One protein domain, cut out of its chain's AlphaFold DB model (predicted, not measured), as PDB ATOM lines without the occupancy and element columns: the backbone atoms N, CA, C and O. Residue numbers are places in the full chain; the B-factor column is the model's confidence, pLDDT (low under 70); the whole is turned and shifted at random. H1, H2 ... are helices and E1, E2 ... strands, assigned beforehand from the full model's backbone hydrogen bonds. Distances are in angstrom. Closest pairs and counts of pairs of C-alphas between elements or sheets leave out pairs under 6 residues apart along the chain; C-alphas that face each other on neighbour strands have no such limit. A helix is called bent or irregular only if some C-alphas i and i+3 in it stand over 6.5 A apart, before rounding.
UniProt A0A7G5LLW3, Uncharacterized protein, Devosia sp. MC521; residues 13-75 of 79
ATOM      1  N   ASP A  13      22.677  -4.999 -63.438       93.75
ATOM      2  CA  ASP A  13      22.140  -5.334 -64.765       93.75
ATOM      3  C   ASP A  13      21.338  -6.648 -64.776       93.75
ATOM      4  O   ASP A  13      20.589  -6.911 -65.712       93.75
ATOM      5  N   LEU A  14      21.473  -7.468 -63.728       96.44
ATOM      6  CA  LEU A  14      20.729  -8.719 -63.555       96.44
ATOM      7  C   LEU A  14      19.407  -8.535 -62.797       96.44
ATOM      8  O   LEU A  14      18.656  -9.497 -62.649       96.44
ATOM      9  N   LEU A  15      19.145  -7.342 -62.257       96.75
ATOM     10  CA  LEU A  15      17.962  -7.057 -61.451       96.75
ATOM     11  C   LEU A  15      16.939  -6.272 -62.273       96.75
ATOM     12  O   LEU A  15      17.206  -5.143 -62.686       96.75
ATOM     13  N   ASP A  16      15.733  -6.821 -62.411       98.06
ATOM     14  CA  ASP A  16      14.595  -6.086 -62.980       98.06
ATOM     15  C   ASP A  16      14.185  -4.899 -62.094       98.06
ATOM     16  O   ASP A  16      13.647  -3.905 -62.578       98.06
ATOM     17  N   TYR A  17      14.435  -5.010 -60.784       97.75
ATOM     18  CA  TYR A  17      14.088  -3.994 -59.800       97.75
ATOM     19  C   TYR A  17      15.009  -4.048 -58.578       97.75
ATOM     20  O   TYR A  17      15.296  -5.123 -58.043       97.75
ATOM     21  N   ALA A  18      15.449  -2.887 -58.104       97.69
ATOM     22  CA  ALA A  18      16.335  -2.729 -56.962       97.69
ATOM     23  C   ALA A  18      15.756  -1.744 -55.940       97.69
ATOM     24  O   ALA A  18      15.417  -0.607 -56.263       97.69
ATOM     25  N   VAL A  19      15.703  -2.174 -54.676       97.81
ATOM     26  CA  VAL A  19      15.238  -1.353 -53.550       97.81
ATOM     27  C   VAL A  19      16.403  -1.063 -52.611       97.81
ATOM     28  O   VAL A  19      17.124  -1.976 -52.206       97.81
ATOM     29  N   PHE A  20      16.559   0.202 -52.231       97.69
ATOM     30  CA  PHE A  20      17.476   0.636 -51.183       97.69
ATOM     31  C   PHE A  20      16.691   0.976 -49.917       97.69
ATOM     32  O   PHE A  20      15.688   1.685 -49.971       97.69
ATOM     33  N   ILE A  21      17.148   0.490 -48.765       96.75
ATOM     34  CA  ILE A  21      16.572   0.850 -47.468       96.75
ATOM     35  C   ILE A  21      17.527   1.831 -46.806       96.75
ATOM     36  O   ILE A  21      18.639   1.454 -46.439       96.75
ATOM     37  N   HIS A  22      17.086   3.075 -46.657       96.19
ATOM     38  CA  HIS A  22      17.850   4.101 -45.971       96.19
ATOM     39  C   HIS A  22      17.378   4.228 -44.519       96.19
ATOM     40  O   HIS A  22      16.182   4.259 -44.219       96.19
ATOM     41  N   VAL A  23      18.349   4.258 -43.613       96.06
ATOM     42  CA  VAL A  23      18.177   4.480 -42.177       96.06
ATOM     43  C   VAL A  23      19.229   5.503 -41.788       96.06
ATOM     44  O   VAL A  23      20.376   5.375 -42.213       96.06
ATOM     45  N   ASP A  24      18.855   6.475 -40.960       95.06
ATOM     46  CA  ASP A  24      19.798   7.463 -40.439       95.06
ATOM     47  C   ASP A  24      21.056   6.803 -39.840       95.06
ATOM     48  O   ASP A  24      20.979   5.822 -39.089       95.06
ATOM     49  N   ARG A  25      22.225   7.353 -40.178       95.94
ATOM     50  CA  ARG A  25      23.535   6.794 -39.828       95.94
ATOM     51  C   ARG A  25      23.743   6.671 -38.319       95.94
ATOM     52  O   ARG A  25      24.307   5.675 -37.860       95.94
ATOM     53  N   GLU A  26      23.276   7.641 -37.535       94.69
ATOM     54  CA  GLU A  26      23.421   7.604 -36.076       94.69
ATOM     55  C   GLU A  26      22.486   6.561 -35.457       94.69
ATOM     56  O   GLU A  26      22.873   5.842 -34.531       94.69
ATOM     57  N   LEU A  27      21.290   6.380 -36.026       95.81
ATOM     58  CA  LEU A  27      20.411   5.270 -35.654       95.81
ATOM     59  C   LEU A  27      21.034   3.904 -35.999       95.81
ATOM     60  O   LEU A  27      20.940   2.970 -35.196       95.81
ATOM     61  N   VAL A  28      21.698   3.771 -37.152       96.19
ATOM     62  CA  VAL A  28      22.450   2.555 -37.514       96.19
ATOM     63  C   VAL A  28      23.568   2.293 -36.507       96.19
ATOM     64  O   VAL A  28      23.650   1.187 -35.968       96.19
ATOM     65  N   LYS A  29      24.375   3.309 -36.178       96.19
ATOM     66  CA  LYS A  29      25.447   3.217 -35.175       96.19
ATOM     67  C   LYS A  29      24.923   2.744 -33.818       96.19
ATOM     68  O   LYS A  29      25.481   1.813 -33.235       96.19
ATOM     69  N   ALA A  30      23.830   3.334 -33.332       94.56
ATOM     70  CA  ALA A  30      23.209   2.944 -32.066       94.56
ATOM     71  C   ALA A  30      22.730   1.480 -32.078       94.56
ATOM     72  O   ALA A  30      22.957   0.734 -31.122       94.56
ATOM     73  N   ARG A  31      22.113   1.035 -33.182       94.56
ATOM     74  CA  ARG A  31      21.647  -0.351 -33.345       94.56
ATOM     75  C   ARG A  31      22.797  -1.353 -33.409       94.56
ATOM     76  O   ARG A  31      22.679  -2.423 -32.815       94.56
ATOM     77  N   LEU A  32      23.892  -1.013 -34.088       95.19
ATOM     78  CA  LEU A  32      25.091  -1.851 -34.157       95.19
ATOM     79  C   LEU A  32      25.739  -2.017 -32.783       95.19
ATOM     80  O   LEU A  32      26.038  -3.144 -32.395       95.19
ATOM     81  N   LEU A  33      25.881  -0.922 -32.023       94.38
ATOM     82  CA  LEU A  33      26.419  -0.966 -30.660       94.38
ATOM     83  C   LEU A  33      25.610  -1.919 -29.782       94.38
ATOM     84  O   LEU A  33      26.192  -2.777 -29.119       94.38
ATOM     85  N   ARG A  34      24.278  -1.804 -29.821       93.38
ATOM     86  CA  ARG A  34      23.388  -2.691 -29.069       93.38
ATOM     87  C   ARG A  34      23.539  -4.148 -29.513       93.38
ATOM     88  O   ARG A  34      23.839  -4.993 -28.680       93.38
ATOM     89  N   ARG A  35      23.405  -4.428 -30.815       92.81
ATOM     90  CA  ARG A  35      23.441  -5.795 -31.364       92.81
ATOM     91  C   ARG A  35      24.747  -6.518 -31.031       92.81
ATOM     92  O   ARG A  35      24.724  -7.609 -30.478       92.81
ATOM     93  N   HIS A  36      25.887  -5.898 -31.330       92.00
ATOM     94  CA  HIS A  36      27.199  -6.501 -31.074       92.00
ATOM     95  C   HIS A  36      27.476  -6.680 -29.571       92.00
ATOM     96  O   HIS A  36      28.192  -7.599 -29.181       92.00
ATOM     97  N   GLY A  37      26.914  -5.810 -28.721       90.00
ATOM     98  CA  GLY A  37      26.996  -5.941 -27.265       90.00
ATOM     99  C   GLY A  37      26.166  -7.109 -26.726       90.00
ATOM    100  O   GLY A  37      26.624  -7.822 -25.837       90.00
ATOM    101  N   GLU A  38      24.980  -7.339 -27.293       91.31
ATOM    102  CA  GLU A  38      24.092  -8.459 -26.945       91.31
ATOM    103  C   GLU A  38      24.680  -9.824 -27.338       91.31
ATOM    104  O   GLU A  38      24.469 -10.808 -26.634       91.31
ATOM    105  N   GLU A  39      25.465  -9.891 -28.419       84.50
ATOM    106  CA  GLU A  39      26.150 -11.121 -28.849       84.50
ATOM    107  C   GLU A  39      27.292 -11.543 -27.900       84.50
ATOM    108  O   GLU A  39      27.763 -12.679 -27.963       84.50
ATOM    109  N   GLY A  40      27.759 -10.649 -27.017       78.62
ATOM    110  CA  GLY A  40      28.791 -10.938 -26.011       78.62
ATOM    111  C   GLY A  40      30.193 -11.220 -26.573       78.62
ATOM    112  O   GLY A  40      31.101 -11.573 -25.822       78.62
ATOM    113  N   LEU A  41      30.398 -11.061 -27.885       79.69
ATOM    114  CA  LEU A  41      31.662 -11.359 -28.568       79.69
ATOM    115  C   LEU A  41      32.726 -10.266 -28.379       79.69
ATOM    116  O   LEU A  41      33.922 -10.523 -28.567       79.69
ATOM    117  N   PHE A  42      32.314  -9.050 -28.006       87.44
ATOM    118  CA  PHE A  42      33.180  -7.880 -27.872       87.44
ATOM    119  C   PHE A  42      33.048  -7.219 -26.499       87.44
ATOM    120  O   PHE A  42      31.959  -7.103 -25.946       87.44
ATOM    121  N   THR A  43      34.166  -6.698 -25.989       92.19
ATOM    122  CA  THR A  43      34.116  -5.648 -24.968       92.19
ATOM    123  C   THR A  43      33.507  -4.382 -25.570       92.19
ATOM    124  O   THR A  43      33.517  -4.201 -26.791       92.19
ATOM    125  N   GLU A  44      33.014  -3.474 -24.732       91.31
ATOM    126  CA  GLU A  44      32.415  -2.220 -25.196       91.31
ATOM    127  C   GLU A  44      33.374  -1.399 -26.077       91.31
ATOM    128  O   GLU A  44      33.000  -0.948 -27.161       91.31
ATOM    129  N   GLU A  45      34.639  -1.262 -25.670       94.62
ATOM    130  CA  GLU A  45      35.654  -0.554 -26.462       94.62
ATOM    131  C   GLU A  45      35.938  -1.250 -27.791       94.62
ATOM    132  O   GLU A  45      36.046  -0.589 -28.826       94.62
ATOM    133  N   ARG A  46      36.006  -2.589 -27.796       94.62
ATOM    134  CA  ARG A  46      36.203  -3.358 -29.029       94.62
ATOM    135  C   ARG A  46      35.009  -3.215 -29.968       94.62
ATOM    136  O   ARG A  46      35.217  -3.126 -31.174       94.62
ATOM    137  N   ASN A  47      33.793  -3.165 -29.433       95.06
ATOM    138  CA  ASN A  47      32.569  -2.955 -30.197       95.06
ATOM    139  C   ASN A  47      32.586  -1.578 -30.880       95.06
ATOM    140  O   ASN A  47      32.492  -1.495 -32.104       95.06
ATOM    141  N   ARG A  48      32.849  -0.504 -30.118       95.19
ATOM    142  CA  ARG A  48      32.999   0.855 -30.671       95.19
ATOM    143  C   ARG A  48      34.079   0.907 -31.756       95.19
ATOM    144  O   ARG A  48      33.828   1.416 -32.843       95.19
ATOM    145  N   ALA A  49      35.256   0.336 -31.493       95.81
ATOM    146  CA  ALA A  49      36.354   0.319 -32.458       95.81
ATOM    147  C   ALA A  49      36.031  -0.498 -33.721       95.81
ATOM    148  O   ALA A  49      36.435  -0.117 -34.819       95.81
ATOM    149  N   HIS A  50      35.307  -1.613 -33.585       94.25
ATOM    150  CA  HIS A  50      34.866  -2.419 -34.721       94.25
ATOM    151  C   HIS A  50      33.900  -1.637 -35.611       94.25
ATOM    152  O   HIS A  50      34.100  -1.586 -36.823       94.25
ATOM    153  N   ILE A  51      32.918  -0.969 -35.005       96.12
ATOM    154  CA  ILE A  51      31.927  -0.171 -35.727       96.12
ATOM    155  C   ILE A  51      32.596   0.966 -36.505       96.12
ATOM    156  O   ILE A  51      32.346   1.113 -37.698       96.12
ATOM    157  N   GLU A  52      33.487   1.730 -35.870       96.56
ATOM    158  CA  GLU A  52      34.166   2.863 -36.521       96.56
ATOM    159  C   GLU A  52      35.124   2.424 -37.636       96.56
ATOM    160  O   GLU A  52      35.280   3.120 -38.636       96.56
ATOM    161  N   ARG A  53      35.776   1.264 -37.489       96.44
ATOM    162  CA  ARG A  53      36.765   0.794 -38.470       96.44
ATOM    163  C   ARG A  53      36.156  -0.011 -39.617       96.44
ATOM    164  O   ARG A  53      36.780  -0.105 -40.668       96.44
ATOM    165  N   ASN A  54      35.008  -0.652 -39.403       95.69
ATOM    166  CA  ASN A  54      34.449  -1.630 -40.336       95.69
ATOM    167  C   ASN A  54      33.005  -1.308 -40.726       95.69
ATOM    168  O   ASN A  54      32.735  -1.050 -41.897       95.69
ATOM    169  N   ASP A  55      32.083  -1.297 -39.761       96.75
ATOM    170  CA  ASP A  55      30.654  -1.202 -40.072       96.75
ATOM    171  C   ASP A  55      30.273   0.157 -40.680       96.75
ATOM    172  O   ASP A  55      29.594   0.196 -41.704       96.75
ATOM    173  N   LEU A  56      30.724   1.272 -40.089       97.56
ATOM    174  CA  LEU A  56      30.374   2.613 -40.572       97.56
ATOM    175  C   LEU A  56      31.047   2.975 -41.902       97.56
ATOM    176  O   LEU A  56      30.342   3.475 -42.773       97.56
ATOM    177  N   PRO A  57      32.338   2.676 -42.143       97.88
ATOM    178  CA  PRO A  57      32.918   2.852 -43.473       97.88
ATOM    179  C   PRO A  57      32.192   2.046 -44.558       97.88
ATOM    180  O   PRO A  57      31.993   2.550 -45.663       97.88
ATOM    181  N   ASN A  58      31.747   0.821 -44.248       96.56
ATOM    182  CA  ASN A  58      30.938   0.027 -45.175       96.56
ATOM    183  C   ASN A  58      29.545   0.626 -45.384       96.56
ATOM    184  O   ASN A  58      29.063   0.643 -46.516       96.56
ATOM    185  N   PHE A  59      28.906   1.131 -44.325       97.38
ATOM    186  CA  PHE A  59      27.655   1.878 -44.438       97.38
ATOM    187  C   PHE A  59      27.831   3.080 -45.372       97.38
ATOM    188  O   PHE A  59      27.108   3.183 -46.356       97.38
ATOM    189  N   ASP A  60      28.845   3.916 -45.135       97.06
ATOM    190  CA  ASP A  60      29.124   5.125 -45.917       97.06
ATOM    191  C   ASP A  60      29.443   4.797 -47.389       97.06
ATOM    192  O   ASP A  60      29.122   5.568 -48.295       97.06
ATOM    193  N   LEU A  61      30.079   3.650 -47.653       96.44
ATOM    194  CA  LEU A  61      30.322   3.155 -49.009       96.44
ATOM    195  C   LEU A  61      29.020   2.745 -49.707       96.44
ATOM    196  O   LEU A  61      28.810   3.091 -50.867       96.44
ATOM    197  N   VAL A  62      28.160   1.993 -49.018       96.38
ATOM    198  CA  VAL A  62      26.893   1.506 -49.576       96.38
ATOM    199  C   VAL A  62      25.897   2.649 -49.760       96.38
ATOM    200  O   VAL A  62      25.219   2.692 -50.785       96.38
ATOM    201  N   ASP A  63      25.839   3.594 -48.826       96.94
ATOM    202  CA  ASP A  63      24.917   4.732 -48.853       96.94
ATOM    203  C   ASP A  63      25.094   5.608 -50.101       96.94
ATOM    204  O   ASP A  63      24.126   5.976 -50.765       96.94
ATOM    205  N   LYS A  64      26.344   5.797 -50.540       96.06
ATOM    206  CA  LYS A  64      26.680   6.498 -51.793       96.06
ATOM    207  C   LYS A  64      26.117   5.851 -53.060       96.06
ATOM    208  O   LYS A  64      26.228   6.445 -54.123       96.06
ATOM    209  N   THR A  65      25.563   4.643 -52.970       96.56
ATOM    210  CA  THR A  65      25.012   3.892 -54.113       96.56
ATOM    211  C   THR A  65      23.491   3.862 -54.140       96.56
ATOM    212  O   THR A  65      22.890   3.164 -54.957       96.56
ATOM    213  N   ARG A  66      22.854   4.617 -53.242       95.69
ATOM    214  CA  ARG A  66      21.404   4.761 -53.139       95.69
ATOM    215  C   ARG A  66      20.747   5.204 -54.452       95.69
ATOM    216  O   ARG A  66      19.647   4.756 -54.758       95.69
ATOM    217  N   ASP A  67      21.415   6.058 -55.219       95.25
ATOM    218  CA  ASP A  67      20.964   6.575 -56.518       95.25
ATOM    219  C   ASP A  67      20.890   5.505 -57.621       95.25
ATOM    220  O   ASP A  67      20.245   5.715 -58.646       95.25
ATOM    221  N   ARG A  68      21.509   4.339 -57.408       95.88
ATOM    222  CA  ARG A  68      21.465   3.192 -58.331       95.88
ATOM    223  C   ARG A  68      20.248   2.287 -58.113       95.88
ATOM    224  O   ARG A  68      20.097   1.301 -58.840       95.88
ATOM    225  N   ALA A  69      19.418   2.570 -57.108       97.75
ATOM    226  CA  ALA A  69      18.178   1.849 -56.839       97.75
ATOM    227  C   ALA A  69      16.988   2.488 -57.563       97.75
ATOM    228  O   ALA A  69      16.931   3.702 -57.738       97.75
ATOM    229  N   ASP A  70      16.005   1.668 -57.922       98.12
ATOM    230  CA  ASP A  70      14.762   2.133 -58.547       98.12
ATOM    231  C   ASP A  70      13.798   2.728 -57.511       98.12
ATOM    232  O   ASP A  70      12.986   3.601 -57.821       98.12
ATOM    233  N   LEU A  71      13.895   2.264 -56.261       98.00
ATOM    234  CA  LEU A  71      13.140   2.777 -55.125       98.00
ATOM    235  C   LEU A  71      14.036   2.899 -53.902       98.00
ATOM    236  O   LEU A  71      14.758   1.965 -53.550       98.00
ATOM    237  N   VAL A  72      13.901   4.017 -53.192       97.56
ATOM    238  CA  VAL A  72      14.486   4.173 -51.865       97.56
ATOM    239  C   VAL A  72      13.392   4.311 -50.823       97.56
ATOM    240  O   VAL A  72      12.524   5.174 -50.935       97.56
ATOM    241  N   ILE A  73      13.461   3.470 -49.797       97.50
ATOM    242  CA  ILE A  73      12.563   3.504 -48.649       97.50
ATOM    243  C   ILE A  73      13.295   4.166 -47.487       97.50
ATOM    244  O   ILE A  73      14.291   3.640 -46.992       97.50
ATOM    245  N   GLU A  74      12.769   5.306 -47.048       96.25
ATOM    246  CA  GLU A  74      13.210   6.007 -45.844       96.25
ATOM    247  C   GLU A  74      12.551   5.403 -44.607       96.25
ATOM    248  O   GLU A  74      11.335   5.507 -44.422       96.25
ATOM    249  N   LEU A  75      13.342   4.778 -43.738       94.62
ATOM    250  CA  LEU A  75      12.843   4.242 -42.478       94.62
ATOM    251  C   LEU A  75      12.986   5.269 -41.356       94.62
ATOM    252  O   LEU A  75      13.986   5.314 -40.639       94.62
TER     253      LEU A  75
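AT A GLANCE: This is residues 13 to 75 of the 79 residues of an uncharacterized protein of Devosia sp. MC521 (UniProt A0A7G5LLW3). The printed part is a long, loose loop of chain that runs out through strand E1 and helix H1 and folds back through the bent helix H2 to strand E2, which lies beside E1. A helical hairpin of H1 and the first arm of H2 makes one end of the rod, the small pair of parallel strands makes the other, and the second arm of H2 runs back toward the strands. The 63 printed residues hold two named helices and two named strands, in the order E1, H1, H2, E2; the sheet order is E1, E2, and the class is mostly helix. The whole is loose, with a radius of gyration of the C-alphas of 14.2 A, and spans 42 by 20 by 18 A.

HOW THE PARTS SIT: E1, residues 19 to 22, is the parallel neighbour of E2, residues 71 to 74, with 22 degrees between their directions. The C-alphas of Phe 20 and Val 72 face each other at 4.7 A, and N 20 and O 71, at 2.8 A, and N 73 and O 20, at 2.9 A, are within hydrogen-bond range. H1, residues 25 to 38, follows E1 after a tight link. H2, residues 44 to 63, was assigned by its hydrogen bonds as one helix but is bent, with C-alphas 53 and 56 7.0 A apart; its arms H2a, residues 44 to 53, and H2b, residues 56 to 63, stand at a steep tilt of 40 degrees. H1 and H2a touch and form a helical hairpin, opposite ways at a steep tilt of 42 degrees; their closest C-alphas, of Leu 33 and Asn 47, are 6.5 A apart. H1 and H2b are close but not clearly touching, with the C-alphas of Lys 29 and Leu 56 closest at 7.3 A. The closest C-alphas of E1 and H2b, those of His 22 and Asp 63, are 7.7 A apart. H2a is apart from both E1 and E2, and H1 is apart from E2. E1, H1, H2 and E2 make a strand-helix-strand unit, two parallel neighbour strands with helices between them in the chain. In H1, H2a and H2b every O i to N i+4 pair is within hydrogen-bond range.

IN THESE COORDINATES: E1 begins at C-alpha 19, (15.238, -1.353, -53.550). H1 is 20.0 A long from first to last C-alpha, H2a 14.3 A and H2b 10.1 A. H2a begins at C-alpha 44, (32.415, -2.220, -25.196). E2 ends at C-alpha 74, (13.210, 6.007, -45.844).

THE WHOLE: The two C-alphas farthest apart, those of Asp 16 and Thr 43, are 42.7 A apart. The printed part has no cut. The links E1 to H1 and H1 to H2 are tight, and the link H2 to E2, with 7 residues, is short. The mean pLDDT of the printed part is 94.9, and no printed residue is under 70.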